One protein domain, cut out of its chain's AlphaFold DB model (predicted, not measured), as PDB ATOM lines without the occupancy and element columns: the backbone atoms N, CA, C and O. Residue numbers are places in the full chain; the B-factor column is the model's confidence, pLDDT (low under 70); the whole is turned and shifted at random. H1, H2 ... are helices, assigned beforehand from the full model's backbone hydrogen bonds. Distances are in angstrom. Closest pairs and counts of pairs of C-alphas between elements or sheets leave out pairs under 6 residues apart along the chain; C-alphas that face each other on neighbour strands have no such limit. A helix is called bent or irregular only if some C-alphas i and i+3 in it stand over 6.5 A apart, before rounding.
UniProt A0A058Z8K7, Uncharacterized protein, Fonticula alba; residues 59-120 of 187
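AT A GLANCE: This is residues 59 to 120 of the 187 residues of an uncharacterized protein of Fonticula alba (UniProt A0A058Z8K7). A loose, open V: H1 and H2 follow each other along one side, a narrow loop, residues 87 to 102, reaches to the far end, and H3 folds back as the other side. Residues 59 to 81 and 107 to 120 stick out free. The printed part has 62 residues with three named helices, H1, H2, H3, and no named strand: all helix, loose, radius of gyration of the C-alphas 15.2 A, spans 51 by 22 by 19 A.

HOW THE PARTS SIT: H1, residues 59 to 68, and H2, residues 72 to 86, meet only through their tight link. H2 is close to but not clearly touching H3, residues 103 to 118: their closest C-alphas, Ser 86 and Ile 106, are 7.2 A apart, at a steep tilt of 47 degrees, opposite ways. H1 and H3 are apart. Every O i to N i+4 pair is within hydrogen-bond range in H1 and H3; in H2, 9 of 11.

IN THESE COORDINATES: H1 begins at C-alpha 59 (107.182, 173.404, 131.061) and is 13.9 A long. H2 measures 20.7 A; it is neither bent nor irregular, but only just: C-alphas 80 and 83 are 6.4 A apart. H3 measures 22.8 A, ending at C-alpha 118 (99.242, 152.545, 123.931).

THE WHOLE: The C-alphas farthest apart, Arg 59 and Asn 93, are 51.2 A apart. The long link, H2 to H3, holds a short antiparallel pairing of residues 89 to 90 with 96 to 97. The printed part has no cut. Residues 59 to 84 have pLDDT under 70.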
ATOM      1  N   ARG A  59     106.557 174.058 129.904       59.22
ATOM      2  CA  ARG A  59     107.182 173.404 131.061       59.22
ATOM      3  C   ARG A  59     107.008 171.878 131.079       59.22
ATOM      4  O   ARG A  59     107.962 171.187 131.427       59.22
ATOM      5  N   SER A  60     105.847 171.340 130.701       60.38
ATOM      6  CA  SER A  60     105.623 169.889 130.568       60.38
ATOM      7  C   SER A  60     106.327 169.317 129.342       60.38
ATOM      8  O   SER A  60     106.926 168.251 129.449       60.38
ATOM      9  N   LEU A  61     106.361 170.063 128.231       59.09
ATOM     10  CA  LEU A  61     107.182 169.730 127.064       59.09
ATOM     11  C   LEU A  61     108.674 169.763 127.400       59.09
ATOM     12  O   LEU A  61     109.373 168.812 127.082       59.09
ATOM     13  N   ARG A  62     109.164 170.781 128.125       57.62
ATOM     14  CA  ARG A  62     110.557 170.806 128.609       57.62
ATOM     15  C   ARG A  62     110.864 169.676 129.590       57.62
ATOM     16  O   ARG A  62     111.969 169.160 129.545       57.62
ATOM     17  N   ARG A  63     109.923 169.260 130.448       57.84
ATOM     18  CA  ARG A  63     110.105 168.092 131.335       57.84
ATOM     19  C   ARG A  63     110.172 166.787 130.547       57.84
ATOM     20  O   ARG A  63     111.119 166.037 130.747       57.84
ATOM     21  N   ALA A  64     109.225 166.545 129.641       51.91
ATOM     22  CA  ALA A  64     109.225 165.369 128.771       51.91
ATOM     23  C   ALA A  64     110.481 165.333 127.886       51.91
ATOM     24  O   ALA A  64     111.191 164.335 127.870       51.91
ATOM     25  N   ALA A  65     110.837 166.463 127.270       51.69
ATOM     26  CA  ALA A  65     112.066 166.614 126.508       51.69
ATOM     27  C   ALA A  65     113.308 166.421 127.388       51.69
ATOM     28  O   ALA A  65     114.187 165.692 126.978       51.69
ATOM     29  N   SER A  66     113.373 166.952 128.615       51.97
ATOM     30  CA  SER A  66     114.528 166.748 129.514       51.97
ATOM     31  C   SER A  66     114.714 165.290 129.946       51.97
ATOM     32  O   SER A  66     115.838 164.837 130.149       51.97
ATOM     33  N   ILE A  67     113.615 164.535 130.045       55.50
ATOM     34  CA  ILE A  67     113.642 163.088 130.284       55.50
ATOM     35  C   ILE A  67     114.164 162.359 129.030       55.50
ATOM     36  O   ILE A  67     114.845 161.342 129.155       55.50
ATOM     37  N   CYS A  68     113.929 162.914 127.836       43.53
ATOM     38  CA  CYS A  68     114.326 162.360 126.538       43.53
ATOM     39  C   CYS A  68     115.671 162.882 125.975       43.53
ATOM     40  O   CYS A  68     116.256 162.223 125.121       43.53
ATOM     41  N   THR A  69     116.213 164.018 126.438       46.72
ATOM     42  CA  THR A  69     117.441 164.645 125.899       46.72
ATOM     43  C   THR A  69     118.723 164.138 126.553       46.72
ATOM     44  O   THR A  69     119.818 164.490 126.115       46.72
ATOM     45  N   SER A  70     118.632 163.235 127.533       45.91
ATOM     46  CA  SER A  70     119.776 162.399 127.922       45.91
ATOM     47  C   SER A  70     119.966 161.241 126.923       45.91
ATOM     48  O   SER A  70     119.821 160.074 127.254       45.91
ATOM     49  N   HIS A  71     120.286 161.619 125.681       43.19
ATOM     50  CA  HIS A  71     120.759 160.803 124.556       43.19
ATOM     51  C   HIS A  71     119.886 159.599 124.125       43.19
ATOM     52  O   HIS A  71     119.850 158.583 124.823       43.19
ATOM     53  N   PRO A  72     119.336 159.589 122.891       47.91
ATOM     54  CA  PRO A  72     118.696 158.388 122.336       47.91
ATOM     55  C   PRO A  72     119.679 157.203 122.224       47.91
ATOM     56  O   PRO A  72     119.296 156.059 122.450       47.91
ATOM     57  N   ARG A  73     120.980 157.472 122.017       39.97
ATOM     58  CA  ARG A  73     122.051 156.454 122.063       39.97
ATOM     59  C   ARG A  73     122.305 155.889 123.472       39.97
ATOM     60  O   ARG A  73     122.655 154.725 123.613       39.97
ATOM     61  N   GLY A  74     122.087 156.683 124.525       44.19
ATOM     62  CA  GLY A  74     122.216 156.239 125.919       44.19
ATOM     63  C   GLY A  74     121.030 155.397 126.389       44.19
ATOM     64  O   GLY A  74     121.184 154.553 127.269       44.19
ATOM     65  N   LEU A  75     119.853 155.594 125.788       48.53
ATOM     66  CA  LEU A  75     118.703 154.714 125.976       48.53
ATOM     67  C   LEU A  75     118.933 153.364 125.293       48.53
ATOM     68  O   LEU A  75     118.753 152.358 125.962       48.53
ATOM     69  N   LEU A  76     119.425 153.325 124.052       43.66
ATOM     70  CA  LEU A  76     119.727 152.073 123.338       43.66
ATOM     71  C   LEU A  76     120.782 151.209 124.055       43.66
ATOM     72  O   LEU A  76     120.504 150.050 124.356       43.66
ATOM     73  N   ASN A  77     121.899 151.802 124.498       47.41
ATOM     74  CA  ASN A  77     122.899 151.102 125.326       47.41
ATOM     75  C   ASN A  77     122.339 150.659 126.694       47.41
ATOM     76  O   ASN A  77     122.829 149.709 127.303       47.41
ATOM     77  N   ARG A  78     121.302 151.339 127.207       47.84
ATOM     78  CA  ARG A  78     120.562 150.878 128.389       47.84
ATOM     79  C   ARG A  78     119.671 149.681 128.053       47.84
ATOM     80  O   ARG A  78     119.606 148.796 128.894       47.84
ATOM     81  N   LEU A  79     119.027 149.624 126.882       51.84
ATOM     82  CA  LEU A  79     118.132 148.516 126.499       51.84
ATOM     83  C   LEU A  79     118.895 147.200 126.326       51.84
ATOM     84  O   LEU A  79     118.489 146.195 126.908       51.84
ATOM     85  N   GLU A  80     120.025 147.219 125.616       51.88
ATOM     86  CA  GLU A  80     120.888 146.037 125.441       51.88
ATOM     87  C   GLU A  80     121.455 145.551 126.786       51.88
ATOM     88  O   GLU A  80     121.497 144.354 127.073       51.88
ATOM     89  N   ALA A  81     121.774 146.481 127.693       59.25
ATOM     90  CA  ALA A  81     122.199 146.155 129.050       59.25
ATOM     91  C   ALA A  81     121.061 145.634 129.948       59.25
ATOM     92  O   ALA A  81     121.328 145.093 131.021       59.25
ATOM     93  N   LEU A  82     119.788 145.798 129.580       60.50
ATOM     94  CA  LEU A  82     118.669 145.533 130.492       60.50
ATOM     95  C   LEU A  82     118.258 144.070 130.575       60.50
ATOM     96  O   LEU A  82     117.789 143.635 131.632       60.50
ATOM     97  N   GLU A  83     118.517 143.277 129.541       64.88
ATOM     98  CA  GLU A  83     118.452 141.822 129.666       64.88
ATOM     99  C   GLU A  83     119.477 141.299 130.676       64.88
ATOM    100  O   GLU A  83     119.117 140.565 131.601       64.88
ATOM    101  N   VAL A  84     120.722 141.763 130.557       68.31
ATOM    102  CA  VAL A  84     121.833 141.406 131.450       68.31
ATOM    103  C   VAL A  84     121.584 141.902 132.880       68.31
ATOM    104  O   VAL A  84     121.915 141.223 133.846       68.31
ATOM    105  N   ARG A  85     120.940 143.066 133.042       74.44
ATOM    106  CA  ARG A  85     120.619 143.643 134.360       74.44
ATOM    107  C   ARG A  85     119.424 143.000 135.051       74.44
ATOM    108  O   ARG A  85     119.340 143.078 136.277       74.44
ATOM    109  N   SER A  86     118.476 142.445 134.297       75.00
ATOM    110  CA  SER A  86     117.209 141.933 134.837       75.00
ATOM    111  C   SER A  86     117.219 140.434 135.124       75.00
ATOM    112  O   SER A  86     116.466 139.983 135.995       75.00
ATOM    113  N   LYS A  87     118.070 139.666 134.435       80.94
ATOM    114  CA  LYS A  87     118.264 138.231 134.668       80.94
ATOM    115  C   LYS A  87     119.353 138.009 135.735       80.94
ATOM    116  O   LYS A  87     120.326 138.758 135.778       80.94
ATOM    117  N   PRO A  88     119.203 137.018 136.632       85.31
ATOM    118  CA  PRO A  88     120.296 136.611 137.508       85.31
ATOM    119  C   PRO A  88     121.401 135.930 136.689       85.31
ATOM    120  O   PRO A  88     121.105 135.208 135.736       85.31
ATOM    121  N   THR A  89     122.660 136.132 137.072       86.44
ATOM    122  CA  THR A  89     123.822 135.508 136.421       86.44
ATOM    123  C   THR A  89     124.439 134.451 137.329       86.44
ATOM    124  O   THR A  89     124.573 134.659 138.538       86.44
ATOM    125  N   LEU A  90     124.791 133.302 136.752       90.81
ATOM    126  CA  LEU A  90     125.574 132.279 137.437       90.81
ATOM    127  C   LEU A  90     127.052 132.625 137.266       90.81
ATOM    128  O   LEU A  90     127.531 132.746 136.142       90.81
ATOM    129  N   MET A  91     127.749 132.835 138.378       87.44
ATOM    130  CA  MET A  91     129.189 133.080 138.368       87.44
ATOM    131  C   MET A  91     129.956 131.757 138.259       87.44
ATOM    132  O   MET A  91     129.437 130.702 138.622       87.44
ATOM    133  N   GLU A  92     131.211 131.820 137.816       88.12
ATOM    134  CA  GLU A  92     132.099 130.653 137.649       88.12
ATOM    135  C   GLU A  92     132.293 129.849 138.946       88.12
ATOM    136  O   GLU A  92     132.503 128.643 138.921       88.12
ATOM    137  N   ASN A  93     132.134 130.499 140.098       89.44
ATOM    138  CA  ASN A  93     132.181 129.882 141.424       89.44
ATOM    139  C   ASN A  93     130.863 129.196 141.854       89.44
ATOM    140  O   ASN A  93     130.715 128.836 143.019       89.44
ATOM    141  N   GLY A  94     129.881 129.062 140.956       91.25
ATOM    142  CA  GLY A  94     128.590 128.418 141.225       91.25
ATOM    143  C   GLY A  94     127.591 129.274 142.018       91.25
ATOM    144  O   GLY A  94     126.501 128.803 142.346       91.25
ATOM    145  N   VAL A  95     127.921 130.534 142.324       92.44
ATOM    146  CA  VAL A  95     127.044 131.437 143.082       92.44
ATOM    147  C   VAL A  95     126.155 132.245 142.139       92.44
ATOM    148  O   VAL A  95     126.630 132.926 141.228       92.44
ATOM    149  N   TRP A  96     124.849 132.242 142.401       92.38
ATOM    150  CA  TRP A  96     123.899 133.093 141.687       92.38
ATOM    151  C   TRP A  96     123.989 134.541 142.159       92.38
ATOM    152  O   TRP A  96     123.720 134.855 143.324       92.38
ATOM    153  N   ARG A  97     124.293 135.459 141.239       88.75
ATOM    154  CA  ARG A  97     124.168 136.892 141.499       88.75
ATOM    155  C   ARG A  97     122.745 137.362 141.265       88.75
ATOM    156  O   ARG A  97     122.061 136.975 140.318       88.75
ATOM    157  N   LYS A  98     122.309 138.244 142.161       87.06
ATOM    158  CA  LYS A  98     121.042 138.956 142.019       87.06
ATOM    159  C   LYS A  98     121.113 139.872 140.789       87.06
ATOM    160  O   LYS A  98     122.187 140.408 140.511       87.06
ATOM    161  N   PRO A  99     119.984 140.089 140.095       87.00
ATOM    162  CA  PRO A  99     119.915 141.096 139.046       87.00
ATOM    163  C   PRO A  99     120.254 142.481 139.610       87.00
ATOM    164  O   PRO A  99     119.976 142.772 140.778       87.00
ATOM    165  N   LEU A 100     120.836 143.330 138.765       85.50
ATOM    166  CA  LEU A 100     121.187 144.710 139.111       85.50
ATOM    167  C   LEU A 100     119.934 145.546 139.397       85.50
ATOM    168  O   LEU A 100     119.940 146.393 140.290       85.50
ATOM    169  N   ASP A 101     118.845 145.280 138.676       84.44
ATOM    170  CA  ASP A 101     117.579 145.973 138.878       84.44
ATOM    171  C   ASP A 101     116.624 145.188 139.787       84.44
ATOM    172  O   ASP A 101     116.387 143.988 139.634       84.44
ATOM    173  N   SER A 102     116.002 145.900 140.732       85.12
ATOM    174  CA  SER A 102     114.989 145.310 141.608       85.12
ATOM    175  C   SER A 102     113.735 144.894 140.828       85.12
ATOM    176  O   SER A 102     113.348 145.530 139.842       85.12
ATOM    177  N   LYS A 103     112.995 143.898 141.342       83.38
ATOM    178  CA  LYS A 103     111.693 143.486 140.776       83.38
ATOM    179  C   LYS A 103     110.714 144.662 140.629       83.38
ATOM    180  O   LYS A 103     109.949 144.710 139.667       83.38
ATOM    181  N   ARG A 104     110.753 145.631 141.555       83.75
ATOM    182  CA  ARG A 104     109.925 146.848 141.517       83.75
ATOM    183  C   ARG A 104     110.331 147.765 140.365       83.75
ATOM    184  O   ARG A 104     109.460 148.294 139.679       83.75
ATOM    185  N   THR A 105     111.630 147.944 140.148       83.06
ATOM    186  CA  THR A 105     112.168 148.754 139.046       83.06
ATOM    187  C   THR A 105     111.781 148.146 137.701       83.06
ATOM    188  O   THR A 105     111.213 148.841 136.862       83.06
ATOM    189  N   ILE A 106     111.961 146.833 137.541       81.56
ATOM    190  CA  ILE A 106     111.572 146.099 136.329       81.56
ATOM    191  C   ILE A 106     110.060 146.231 136.070       81.56
ATOM    192  O   ILE A 106     109.641 146.490 134.945       81.56
ATOM    193  N   ALA A 107     109.219 146.131 137.107       82.50
ATOM    194  CA  ALA A 107     107.774 146.335 136.973       82.50
ATOM    195  C   ALA A 107     107.397 147.774 136.561       82.50
ATOM    196  O   ALA A 107     106.466 147.959 135.777       82.50
ATOM    197  N   ARG A 108     108.124 148.792 137.047       83.25
ATOM    198  CA  ARG A 108     107.941 150.190 136.610       83.25
ATOM    199  C   ARG A 108     108.313 150.371 135.139       83.25
ATOM    200  O   ARG A 108     107.532 150.976 134.411       83.25
ATOM    201  N   LEU A 109     109.444 149.811 134.702       79.62
ATOM    202  CA  LEU A 109     109.863 149.830 133.296       79.62
ATOM    203  C   LEU A 109     108.811 149.156 132.401       79.62
ATOM    204  O   LEU A 109     108.364 149.769 131.439       79.62
ATOM    205  N   ARG A 110     108.311 147.970 132.784       79.69
ATOM    206  CA  ARG A 110     107.201 147.282 132.087       79.69
ATOM    207  C   ARG A 110     105.979 148.173 131.903       79.69
ATOM    208  O   ARG A 110     105.405 148.214 130.820       79.69
ATOM    209  N   ARG A 111     105.585 148.890 132.959       82.19
ATOM    210  CA  ARG A 111     104.439 149.804 132.908       82.19
ATOM    211  C   ARG A 111     104.680 150.960 131.935       82.19
ATOM    212  O   ARG A 111     103.767 151.302 131.199       82.19
ATOM    213  N   MET A 112     105.880 151.542 131.920       79.94
ATOM    214  CA  MET A 112     106.209 152.634 130.995       79.94
ATOM    215  C   MET A 112     106.224 152.168 129.539       79.94
ATOM    216  O   MET A 112     105.642 152.842 128.699       79.94
ATOM    217  N   VAL A 113     106.809 151.000 129.253       79.94
ATOM    218  CA  VAL A 113     106.800 150.406 127.904       79.94
ATOM    219  C   VAL A 113     105.363 150.147 127.440       79.94
ATOM    220  O   VAL A 113     105.002 150.510 126.327       79.94
ATOM    221  N   TYR A 114     104.518 149.578 128.305       79.69
ATOM    222  CA  TYR A 114     103.106 149.344 127.994       79.69
ATOM    223  C   TYR A 114     102.348 150.644 127.677       79.69
ATOM    224  O   TYR A 114     101.625 150.706 126.689       79.69
ATOM    225  N   LEU A 115     102.549 151.696 128.479       79.88
ATOM    226  CA  LEU A 115     101.946 153.009 128.225       79.88
ATOM    227  C   LEU A 115     102.477 153.654 126.936       79.88
ATOM    228  O   LEU A 115     101.713 154.300 126.231       79.88
ATOM    229  N   GLY A 116     103.757 153.460 126.605       75.62
ATOM    230  CA  GLY A 116     104.339 153.911 125.338       75.62
ATOM    231  C   GLY A 116     103.673 153.261 124.125       75.62
ATOM    232  O   GLY A 116     103.267 153.974 123.211       75.62
ATOM    233  N   LYS A 117     103.458 151.938 124.172       77.06
ATOM    234  CA  LYS A 117     102.750 151.194 123.113       77.06
ATOM    235  C   LYS A 117     101.310 151.670 122.920       77.06
ATOM    236  O   LYS A 117     100.862 151.798 121.789       77.06
ATOM    237  N   LEU A 118     100.597 151.977 124.008       73.00
ATOM    238  CA  LEU A 118      99.242 152.545 123.931       73.00
ATOM    239  C   LEU A 118      99.208 153.929 123.269       73.00
ATOM    240  O   LEU A 118      98.207 154.285 122.662       73.00
ATOM    241  N   ASN A 119     100.299 154.687 123.366       76.81
ATOM    242  CA  ASN A 119     100.429 156.018 122.776       76.81
ATOM    243  C   ASN A 119     101.017 155.989 121.350       76.81
ATOM    244  O   ASN A 119     101.426 157.032 120.849       76.81
ATOM    245  N   GLY A 120     101.109 154.814 120.713       73.81
ATOM    246  CA  GLY A 120     101.644 154.660 119.354       73.81
ATOM    247  C   GLY A 120     103.170 154.750 119.247       73.81
ATOM    248  O   GLY A 120     103.701 154.820 118.144       73.81
TER     249      GLY A 120